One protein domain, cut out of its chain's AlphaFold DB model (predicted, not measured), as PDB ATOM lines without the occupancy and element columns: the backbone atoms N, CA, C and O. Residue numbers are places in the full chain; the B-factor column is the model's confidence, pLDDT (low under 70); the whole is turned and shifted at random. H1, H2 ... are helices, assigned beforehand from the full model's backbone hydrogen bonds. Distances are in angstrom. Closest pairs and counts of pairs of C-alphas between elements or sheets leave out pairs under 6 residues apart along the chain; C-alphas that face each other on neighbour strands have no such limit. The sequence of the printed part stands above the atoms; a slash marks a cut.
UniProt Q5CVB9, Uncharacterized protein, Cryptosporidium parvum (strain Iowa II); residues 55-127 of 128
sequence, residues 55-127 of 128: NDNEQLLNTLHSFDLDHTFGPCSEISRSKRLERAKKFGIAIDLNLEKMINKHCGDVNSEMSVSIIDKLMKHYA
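What this domain is: This is residues 55 to 127 of the 128 residues of an uncharacterized protein of Cryptosporidium parvum (strain Iowa II) (UniProt Q5CVB9). The longest helix, H1, is crossed by H3 of a helical hairpin, H2 and H3, while short H4 packs on the last part of H1 and runs away from that hairpin. The 73 printed residues, with four named helices in the order H1 to H4 and no named strand, are all helix in class. The whole is compact, radius of gyration of the C-alphas 11.7 A, spanning 34 by 29 by 19 A.

Where its parts are: H1, residues 55 to 69, begins at C-alpha 55 (-9.154, -1.113, 64.896) and is 21.3 A long. H2 is residues 81 to 90, 14.4 A; H3 is 97 to 106, 14.3 A. H4, residues 118 to 125, 11.3 A, ends at C-alpha 125 (14.476, -5.715, 75.499).

How they stand to each other: H1 touches H3 with residues 60 to 64 alone, closest C-alphas Leu 64 and Ile 103, 7.8 A, only just about perpendicular at 71 degrees. With residues 65 to 69 alone it touches H4, closest C-alphas His 65 and Ile 118, 6.1 A, about perpendicular at 82 degrees. H2 and H3 touch, closest C-alphas Ser 82 and Ile 103, 6.2 A, at a steep tilt of 40 degrees, opposite ways. H4 is apart from H2 and H3. Every O i to N i+4 pair is within hydrogen-bond range in H1, H2 and H3, and 3 of 4 in H4.

The domain as a whole: The C-alphas farthest apart, Leu 97 and Ala 127, are 35.2 A apart. The printed part has no cut; links H1 to H2 and H3 to H4 are long, and no printed residue is under 70 in pLDDT.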
ATOM      1  N   ASN A  55      -9.882  -1.626  66.052       72.25
ATOM      2  CA  ASN A  55      -9.154  -1.113  64.896       72.25
ATOM      3  C   ASN A  55      -8.689   0.355  65.061       72.25
ATOM      4  O   ASN A  55      -7.605   0.722  64.615       72.25
ATOM      5  N   ASP A  56      -9.460   1.193  65.759       79.44
ATOM      6  CA  ASP A  56      -9.130   2.609  65.973       79.44
ATOM      7  C   ASP A  56      -7.913   2.776  66.894       79.44
ATOM      8  O   ASP A  56      -7.086   3.670  66.700       79.44
ATOM      9  N   ASN A  57      -7.770   1.889  67.884       85.00
ATOM     10  CA  ASN A  57      -6.636   1.910  68.808       85.00
ATOM     11  C   ASN A  57      -5.336   1.484  68.118       85.00
ATOM     12  O   ASN A  57      -4.288   2.076  68.375       85.00
ATOM     13  N   GLU A  58      -5.397   0.503  67.217       87.75
ATOM     14  CA  GLU A  58      -4.239   0.073  66.428       87.75
ATOM     15  C   GLU A  58      -3.768   1.177  65.475       87.75
ATOM     16  O   GLU A  58      -2.574   1.470  65.401       87.75
ATOM     17  N   GLN A  59      -4.694   1.861  64.799       89.88
ATOM     18  CA  GLN A  59      -4.359   2.999  63.938       89.88
ATOM     19  C   GLN A  59      -3.758   4.169  64.729       89.88
ATOM     20  O   GLN A  59      -2.772   4.776  64.295       89.88
ATOM     21  N   LEU A  60      -4.309   4.465  65.908       91.00
ATOM     22  CA  LEU A  60      -3.767   5.461  66.832       91.00
ATOM     23  C   LEU A  60      -2.333   5.098  67.246       91.00
ATOM     24  O   LEU A  60      -1.440   5.937  67.130       91.00
ATOM     25  N   LEU A  61      -2.084   3.851  67.651       91.19
ATOM     26  CA  LEU A  61      -0.738   3.381  67.992       91.19
ATOM     27  C   LEU A  61       0.224   3.477  66.808       91.19
ATOM     28  O   LEU A  61       1.323   3.995  66.972       91.19
ATOM     29  N   ASN A  62      -0.188   3.069  65.608       92.56
ATOM     30  CA  ASN A  62       0.646   3.169  64.407       92.56
ATOM     31  C   ASN A  62       1.021   4.620  64.081       92.56
ATOM     32  O   ASN A  62       2.161   4.907  63.704       92.56
ATOM     33  N   THR A  63       0.091   5.552  64.285       93.12
ATOM     34  CA  THR A  63       0.352   6.986  64.119       93.12
ATOM     35  C   THR A  63       1.371   7.482  65.151       93.12
ATOM     36  O   THR A  63       2.329   8.169  64.800       93.12
ATOM     37  N   LEU A  64       1.222   7.084  66.418       92.81
ATOM     38  CA  LEU A  64       2.163   7.429  67.489       92.81
ATOM     39  C   LEU A  64       3.550   6.796  67.281       92.81
ATOM     40  O   LEU A  64       4.561   7.433  67.568       92.81
ATOM     41  N   HIS A  65       3.617   5.578  66.744       93.12
ATOM     42  CA  HIS A  65       4.872   4.922  66.370       93.12
ATOM     43  C   HIS A  65       5.562   5.651  65.221       93.12
ATOM     44  O   HIS A  65       6.770   5.861  65.264       93.12
ATOM     45  N   SER A  66       4.798   6.091  64.223       92.81
ATOM     46  CA  SER A  66       5.334   6.882  63.112       92.81
ATOM     47  C   SER A  66       5.937   8.197  63.617       92.81
ATOM     48  O   SER A  66       7.028   8.569  63.201       92.81
ATOM     49  N   PHE A  67       5.282   8.850  64.583       93.31
ATOM     50  CA  PHE A  67       5.819  10.031  65.263       93.31
ATOM     51  C   PHE A  67       7.114   9.744  66.040       93.31
ATOM     52  O   PHE A  67       8.023  10.570  66.049       93.31
ATOM     53  N   ASP A  68       7.226   8.579  66.681       92.69
ATOM     54  CA  ASP A  68       8.437   8.206  67.418       92.69
ATOM     55  C   ASP A  68       9.662   8.008  66.516       92.69
ATOM     56  O   ASP A  68      10.787   8.278  66.944       92.69
ATOM     57  N   LEU A  69       9.439   7.518  65.295       91.38
ATOM     58  CA  LEU A  69      10.477   7.210  64.310       91.38
ATOM     59  C   LEU A  69      10.838   8.406  63.419       91.38
ATOM     60  O   LEU A  69      11.824   8.352  62.683       91.38
ATOM     61  N   ASP A  70      10.058   9.482  63.478       93.06
ATOM     62  CA  ASP A  70      10.307  10.674  62.683       93.06
ATOM     63  C   ASP A  70      11.512  11.460  63.231       93.06
ATOM     64  O   ASP A  70      11.528  11.992  64.347       93.06
ATOM     65  N   HIS A  71      12.551  11.535  62.398       90.00
ATOM     66  CA  HIS A  71      13.819  12.189  62.696       90.00
ATOM     67  C   HIS A  71      13.703  13.715  62.798       90.00
ATOM     68  O   HIS A  71      14.573  14.344  63.405       90.00
ATOM     69  N   THR A  72      12.644  14.323  62.254       91.69
ATOM     70  CA  THR A  72      12.420  15.775  62.330       91.69
ATOM     71  C   THR A  72      12.233  16.248  63.771       91.69
ATOM     72  O   THR A  72      12.678  17.339  64.123       91.69
ATOM     73  N   PHE A  73      11.674  15.395  64.634       89.75
ATOM     74  CA  PHE A  73      11.492  15.660  66.064       89.75
ATOM     75  C   PHE A  73      12.726  15.310  66.911       89.75
ATOM     76  O   PHE A  73      12.715  15.462  68.137       89.75
ATOM     77  N   GLY A  74      13.815  14.894  66.260       83.69
ATOM     78  CA  GLY A  74      15.106  14.604  66.865       83.69
ATOM     79  C   GLY A  74      15.178  13.264  67.607       83.69
ATOM     80  O   GLY A  74      14.161  12.602  67.845       83.69
ATOM     81  N   PRO A  75      16.394  12.867  68.027       83.81
ATOM     82  CA  PRO A  75      16.587  11.690  68.855       83.81
ATOM     83  C   PRO A  75      15.996  11.986  70.231       83.81
ATOM     84  O   PRO A  75      16.507  12.804  71.003       83.81
ATOM     85  N   CYS A  76      14.857  11.369  70.499       80.75
ATOM     86  CA  CYS A  76      14.142  11.497  71.755       80.75
ATOM     87  C   CYS A  76      13.924  10.085  72.292       80.75
ATOM     88  O   CYS A  76      12.819   9.548  72.254       80.75
ATOM     89  N   SER A  77      15.028   9.482  72.719       75.25
ATOM     90  CA  SER A  77      15.019   8.354  73.639       75.25
ATOM     91  C   SER A  77      14.782   8.876  75.058       75.25
ATOM     92  O   SER A  77      15.134  10.015  75.370       75.25
ATOM     93  N   GLU A  78      14.171   8.054  75.905       82.44
ATOM     94  CA  GLU A  78      14.001   8.274  77.349       82.44
ATOM     95  C   GLU A  78      13.048   9.416  77.746       82.44
ATOM     96  O   GLU A  78      12.981   9.814  78.914       82.44
ATOM     97  N   ILE A  79      12.271   9.954  76.802       89.25
ATOM     98  CA  ILE A  79      11.238  10.953  77.089       89.25
ATOM     99  C   ILE A  79       9.868  10.493  76.594       89.25
ATOM    100  O   ILE A  79       9.738   9.859  75.550       89.25
ATOM    101  N   SER A  80       8.818  10.871  77.327       90.94
ATOM    102  CA  SER A  80       7.441  10.593  76.916       90.94
ATOM    103  C   SER A  80       7.087  11.301  75.606       90.94
ATOM    104  O   SER A  80       7.616  12.376  75.292       90.94
ATOM    105  N   ARG A  81       6.111  10.754  74.868       92.62
ATOM    106  CA  ARG A  81       5.599  11.360  73.622       92.62
ATOM    107  C   ARG A  81       5.119  12.803  73.817       92.62
ATOM    108  O   ARG A  81       5.370  13.654  72.969       92.62
ATOM    109  N   SER A  82       4.511  13.104  74.966       92.94
ATOM    110  CA  SER A  82       4.099  14.462  75.352       92.94
ATOM    111  C   SER A  82       5.283  15.427  75.494       92.94
ATOM    112  O   SER A  82       5.248  16.533  74.958       92.94
ATOM    113  N   LYS A  83       6.381  15.001  76.128       92.00
ATOM    114  CA  LYS A  83       7.604  15.813  76.243       92.00
ATOM    115  C   LYS A  83       8.291  16.016  74.893       92.00
ATOM    116  O   LYS A  83       8.774  17.114  74.617       92.00
ATOM    117  N   ARG A  84       8.314  14.987  74.038       92.88
ATOM    118  CA  ARG A  84       8.817  15.075  72.653       92.88
ATOM    119  C   ARG A  84       8.043  16.135  71.861       92.88
ATOM    120  O   ARG A  84       8.654  16.994  71.232       92.88
ATOM    121  N   LEU A  85       6.715  16.134  71.975       93.81
ATOM    122  CA  LEU A  85       5.837  17.135  71.369       93.81
ATOM    123  C   LEU A  85       6.114  18.555  71.897       93.81
ATOM    124  O   LEU A  85       6.270  19.492  71.115       93.81
ATOM    125  N   GLU A  86       6.210  18.739  73.216       93.31
ATOM    126  CA  GLU A  86       6.539  20.043  73.808       93.31
ATOM    127  C   GLU A  86       7.903  20.564  73.348       93.31
ATOM    128  O   GLU A  86       8.063  21.757  73.076       93.31
ATOM    129  N   ARG A  87       8.893  19.674  73.245       93.19
ATOM    130  CA  ARG A  87      10.220  19.997  72.721       93.19
ATOM    131  C   ARG A  87      10.110  20.490  71.281       93.19
ATOM    132  O   ARG A  87      10.622  21.564  70.982       93.19
ATOM    133  N   ALA A  88       9.405  19.759  70.423       93.62
ATOM    134  CA  ALA A  88       9.204  20.134  69.027       93.62
ATOM    135  C   ALA A  88       8.590  21.535  68.879       93.62
ATOM    136  O   ALA A  88       9.106  22.363  68.126       93.62
ATOM    137  N   LYS A  89       7.576  21.852  69.696       93.62
ATOM    138  CA  LYS A  89       6.971  23.192  69.755       93.62
ATOM    139  C   LYS A  89       7.966  24.276  70.160       93.62
ATOM    140  O   LYS A  89       7.983  25.341  69.553       93.62
ATOM    141  N   LYS A  90       8.812  24.015  71.162       94.25
ATOM    142  CA  LYS A  90       9.845  24.969  71.610       94.25
ATOM    143  C   LYS A  90      10.858  25.288  70.512       94.25
ATOM    144  O   LYS A  90      11.329  26.417  70.445       94.25
ATOM    145  N   PHE A  91      11.170  24.316  69.657       92.69
ATOM    146  CA  PHE A  91      12.064  24.503  68.512       92.69
ATOM    147  C   PHE A  91      11.357  25.039  67.258       92.69
ATOM    148  O   PHE A  91      12.016  25.265  66.248       92.69
ATOM    149  N   GLY A  92      10.041  25.271  67.311       93.62
ATOM    150  CA  GLY A  92       9.272  25.767  66.171       93.62
ATOM    151  C   GLY A  92       9.118  24.747  65.042       93.62
ATOM    152  O   GLY A  92       8.911  25.141  63.897       93.62
ATOM    153  N   ILE A  93       9.233  23.450  65.342       93.62
ATOM    154  CA  ILE A  93       8.982  22.387  64.365       93.62
ATOM    155  C   ILE A  93       7.476  22.338  64.095       93.62
ATOM    156  O   ILE A  93       6.669  22.339  65.027       93.62
ATOM    157  N   ALA A  94       7.099  22.310  62.816       92.81
ATOM    158  CA  ALA A  94       5.707  22.194  62.412       92.81
ATOM    159  C   ALA A  94       5.165  20.808  62.789       92.81
ATOM    160  O   ALA A  94       5.746  19.788  62.429       92.81
ATOM    161  N   ILE A  95       4.052  20.783  63.519       92.81
ATOM    162  CA  ILE A  95       3.391  19.554  63.966       92.81
ATOM    163  C   ILE A  95       1.966  19.573  63.428       92.81
ATOM    164  O   ILE A  95       1.306  20.614  63.449       92.81
ATOM    165  N   ASP A  96       1.483  18.424  62.961       94.06
ATOM    166  CA  ASP A  96       0.084  18.278  62.581       94.06
ATOM    167  C   ASP A  96      -0.837  18.474  63.800       94.06
ATOM    168  O   ASP A  96      -0.664  17.858  64.855       94.06
ATOM    169  N   LEU A  97      -1.854  19.321  63.638       92.75
ATOM    170  CA  LEU A  97      -2.861  19.612  64.658       92.75
ATOM    171  C   LEU A  97      -3.600  18.349  65.112       92.75
ATOM    172  O   LEU A  97      -4.018  18.274  66.269       92.75
ATOM    173  N   ASN A  98      -3.794  17.373  64.222       92.94
ATOM    174  CA  ASN A  98      -4.445  16.119  64.589       92.94
ATOM    175  C   ASN A  98      -3.547  15.282  65.509       92.94
ATOM    176  O   ASN A  98      -3.975  14.881  66.592       92.94
ATOM    177  N   LEU A  99      -2.278  15.118  65.131       92.50
ATOM    178  CA  LEU A  99      -1.273  14.431  65.940       92.50
ATOM    179  C   LEU A  99      -1.112  15.079  67.321       92.50
ATOM    180  O   LEU A  99      -1.097  14.389  68.340       92.50
ATOM    181  N   GLU A 100      -1.061  16.409  67.373       93.69
ATOM    182  CA  GLU A 100      -0.975  17.154  68.626       93.69
ATOM    183  C   GLU A 100      -2.163  16.850  69.553       93.69
ATOM    184  O   GLU A 100      -1.982  16.556  70.738       93.69
ATOM    185  N   LYS A 101      -3.388  16.882  69.016       92.56
ATOM    186  CA  LYS A 101      -4.602  16.557  69.775       92.56
ATOM    187  C   LYS A 101      -4.592  15.112  70.262       92.56
ATOM    188  O   LYS A 101      -4.961  14.871  71.410       92.56
ATOM    189  N   MET A 102      -4.161  14.170  69.425       91.44
ATOM    190  CA  MET A 102      -4.059  12.752  69.786       91.44
ATOM    191  C   MET A 102      -3.085  12.552  70.949       91.44
ATOM    192  O   MET A 102      -3.437  11.908  71.939       91.44
ATOM    193  N   ILE A 103      -1.902  13.169  70.883       92.50
ATOM    194  CA  ILE A 103      -0.897  13.088  71.948       92.50
ATOM    195  C   ILE A 103      -1.426  13.725  73.236       92.50
ATOM    196  O   ILE A 103      -1.368  13.099  74.290       92.50
ATOM    197  N   ASN A 104      -2.012  14.920  73.174       91.56
ATOM    198  CA  ASN A 104      -2.539  15.586  74.370       91.56
ATOM    199  C   ASN A 104      -3.704  14.816  75.014       91.56
ATOM    200  O   ASN A 104      -3.847  14.831  76.233       91.56
ATOM    201  N   LYS A 105      -4.530  14.139  74.211       90.50
ATOM    202  CA  LYS A 105      -5.681  13.368  74.695       90.50
ATOM    203  C   LYS A 105      -5.278  12.031  75.322       90.50
ATOM    204  O   LYS A 105      -5.865  11.642  76.325       90.50
ATOM    205  N   HIS A 106      -4.309  11.327  74.733       88.56
ATOM    206  CA  HIS A 106      -4.002   9.934  75.090       88.56
ATOM    207  C   HIS A 106      -2.662   9.743  75.820       88.56
ATOM    208  O   HIS A 106      -2.485   8.748  76.520       88.56
ATOM    209  N   CYS A 107      -1.726  10.690  75.703       87.88
ATOM    210  CA  CYS A 107      -0.368  10.588  76.259       87.88
ATOM    211  C   CYS A 107      -0.150  11.464  77.509       87.88
ATOM    212  O   CYS A 107       0.996  11.746  77.866       87.88
ATOM    213  N   GLY A 108      -1.228  11.934  78.144       81.31
ATOM    214  CA  GLY A 108      -1.153  12.752  79.360       81.31
ATOM    215  C   GLY A 108      -0.732  11.965  80.605       81.31
ATOM    216  O   GLY A 108      -0.085  12.521  81.487       81.31
ATOM    217  N   ASP A 109      -1.053  10.669  80.658       81.62
ATOM    218  CA  ASP A 109      -0.675   9.791  81.765       81.62
ATOM    219  C   ASP A 109       0.664   9.095  81.482       81.62
ATOM    220  O   ASP A 109       0.827   8.403  80.474       81.62
ATOM    221  N   VAL A 110       1.628   9.263  82.388       73.94
ATOM    222  CA  VAL A 110       2.984   8.699  82.284       73.94
ATOM    223  C   VAL A 110       2.972   7.168  82.386       73.94
ATOM    224  O   VAL A 110       3.876   6.520  81.870       73.94
ATOM    225  N   ASN A 111       1.934   6.584  82.991       76.38
ATOM    226  CA  ASN A 111       1.793   5.132  83.135       76.38
ATOM    227  C   ASN A 111       1.040   4.471  81.967       76.38
ATOM    228  O   ASN A 111       0.940   3.247  81.916       76.38
ATOM    229  N   SER A 112       0.499   5.261  81.035       85.38
ATOM    230  CA  SER A 112      -0.211   4.741  79.865       85.38
ATOM    231  C   SER A 112       0.758   4.125  78.857       85.38
ATOM    232  O   SER A 112       1.769   4.728  78.502       85.38
ATOM    233  N   GLU A 113       0.411   2.970  78.290       83.94
ATOM    234  CA  GLU A 113       1.170   2.383  77.175       83.94
ATOM    235  C   GLU A 113       1.264   3.346  75.974       83.94
ATOM    236  O   GLU A 113       2.252   3.360  75.239       83.94
ATOM    237  N   MET A 114       0.276   4.235  75.822       88.19
ATOM    238  CA  MET A 114       0.268   5.249  74.770       88.19
ATOM    239  C   MET A 114       1.235   6.407  75.012       88.19
ATOM    240  O   MET A 114       1.530   7.128  74.064       88.19
ATOM    241  N   SER A 115       1.760   6.620  76.219       88.88
ATOM    242  CA  SER A 115       2.716   7.711  76.465       88.88
ATOM    243  C   SER A 115       4.178   7.293  76.282       88.88
ATOM    244  O   SER A 115       5.028   8.157  76.034       88.88
ATOM    245  N   VAL A 116       4.458   5.987  76.347       89.75
ATOM    246  CA  VAL A 116       5.797   5.395  76.215       89.75
ATOM    247  C   VAL A 116       6.178   5.239  74.746       89.75
ATOM    248  O   VAL A 116       5.417   4.673  73.965       89.75
ATOM    249  N   SER A 117       7.368   5.712  74.370       90.12
ATOM    250  CA  SER A 117       7.874   5.598  72.998       90.12
ATOM    251  C   SER A 117       8.151   4.141  72.606       90.12
ATOM    252  O   SER A 117       8.608   3.343  73.428       90.12
ATOM    253  N   ILE A 118       7.947   3.797  71.330       90.75
ATOM    254  CA  ILE A 118       8.302   2.462  70.817       90.75
ATOM    255  C   ILE A 118       9.805   2.186  70.939       90.75
ATOM    256  O   ILE A 118      10.199   1.060  71.230       90.75
ATOM    257  N   ILE A 119      10.638   3.220  70.788       88.31
ATOM    258  CA  ILE A 119      12.095   3.110  70.905       88.31
ATOM    259  C   ILE A 119      12.468   2.691  72.329       88.31
ATOM    260  O   ILE A 119      13.208   1.730  72.505       88.31
ATOM    261  N   ASP A 120      11.890   3.337  73.342       87.19
ATOM    262  CA  ASP A 120      12.146   2.999  74.747       87.19
ATOM    263  C   ASP A 120      11.679   1.579  75.086       87.19
ATOM    264  O   ASP A 120      12.330   0.873  75.859       87.19
ATOM    265  N   LYS A 121      10.560   1.134  74.495       87.19
ATOM    266  CA  LYS A 121      10.058  -0.237  74.661       87.19
ATOM    267  C   LYS A 121      11.029  -1.254  74.058       87.19
ATOM    268  O   LYS A 121      11.337  -2.244  74.710       87.19
ATOM    269  N   LEU A 122      11.552  -0.987  72.860       87.31
ATOM    270  CA  LEU A 122      12.534  -1.847  72.195       87.31
ATOM    271  C   LEU A 122      13.867  -1.878  72.946       87.31
ATOM    272  O   LEU A 122      14.386  -2.958  73.196       87.31
ATOM    273  N   MET A 123      14.394  -0.726  73.363       85.50
ATOM    274  CA  MET A 123      15.687  -0.639  74.050       85.50
ATOM    275  C   MET A 123      15.717  -1.430  75.361       85.50
ATOM    276  O   MET A 123      16.735  -2.040  75.673       85.50
ATOM    277  N   LYS A 124      14.599  -1.493  76.096       84.12
ATOM    278  CA  LYS A 124      14.488  -2.322  77.308       84.12
ATOM    279  C   LYS A 124      14.674  -3.815  77.042       84.12
ATOM    280  O   LYS A 124      15.173  -4.504  77.914       84.12
ATOM    281  N   HIS A 125      14.300  -4.305  75.861       81.25
ATOM    282  CA  HIS A 125      14.476  -5.715  75.499       81.25
ATOM    283  C   HIS A 125      15.915  -6.077  75.107       81.25
ATOM    284  O   HIS A 125      16.235  -7.257  75.047       81.25
ATOM    285  N   TYR A 126      16.764  -5.087  74.818       79.25
ATOM    286  CA  TYR A 126      18.164  -5.294  74.424       79.25
ATOM    287  C   TYR A 126      19.163  -4.949  75.536       79.25
ATOM    288  O   TYR A 126      20.367  -4.986  75.299       79.25
ATOM    289  N   ALA A 127      18.677  -4.550  76.713       73.19
ATOM    290  CA  ALA A 127      19.512  -4.169  77.850       73.19
ATOM    291  C   ALA A 127      19.822  -5.339  78.809       73.19
ATOM    292  O   ALA A 127      20.485  -5.110  79.821       73.19
TER     293      ALA A 127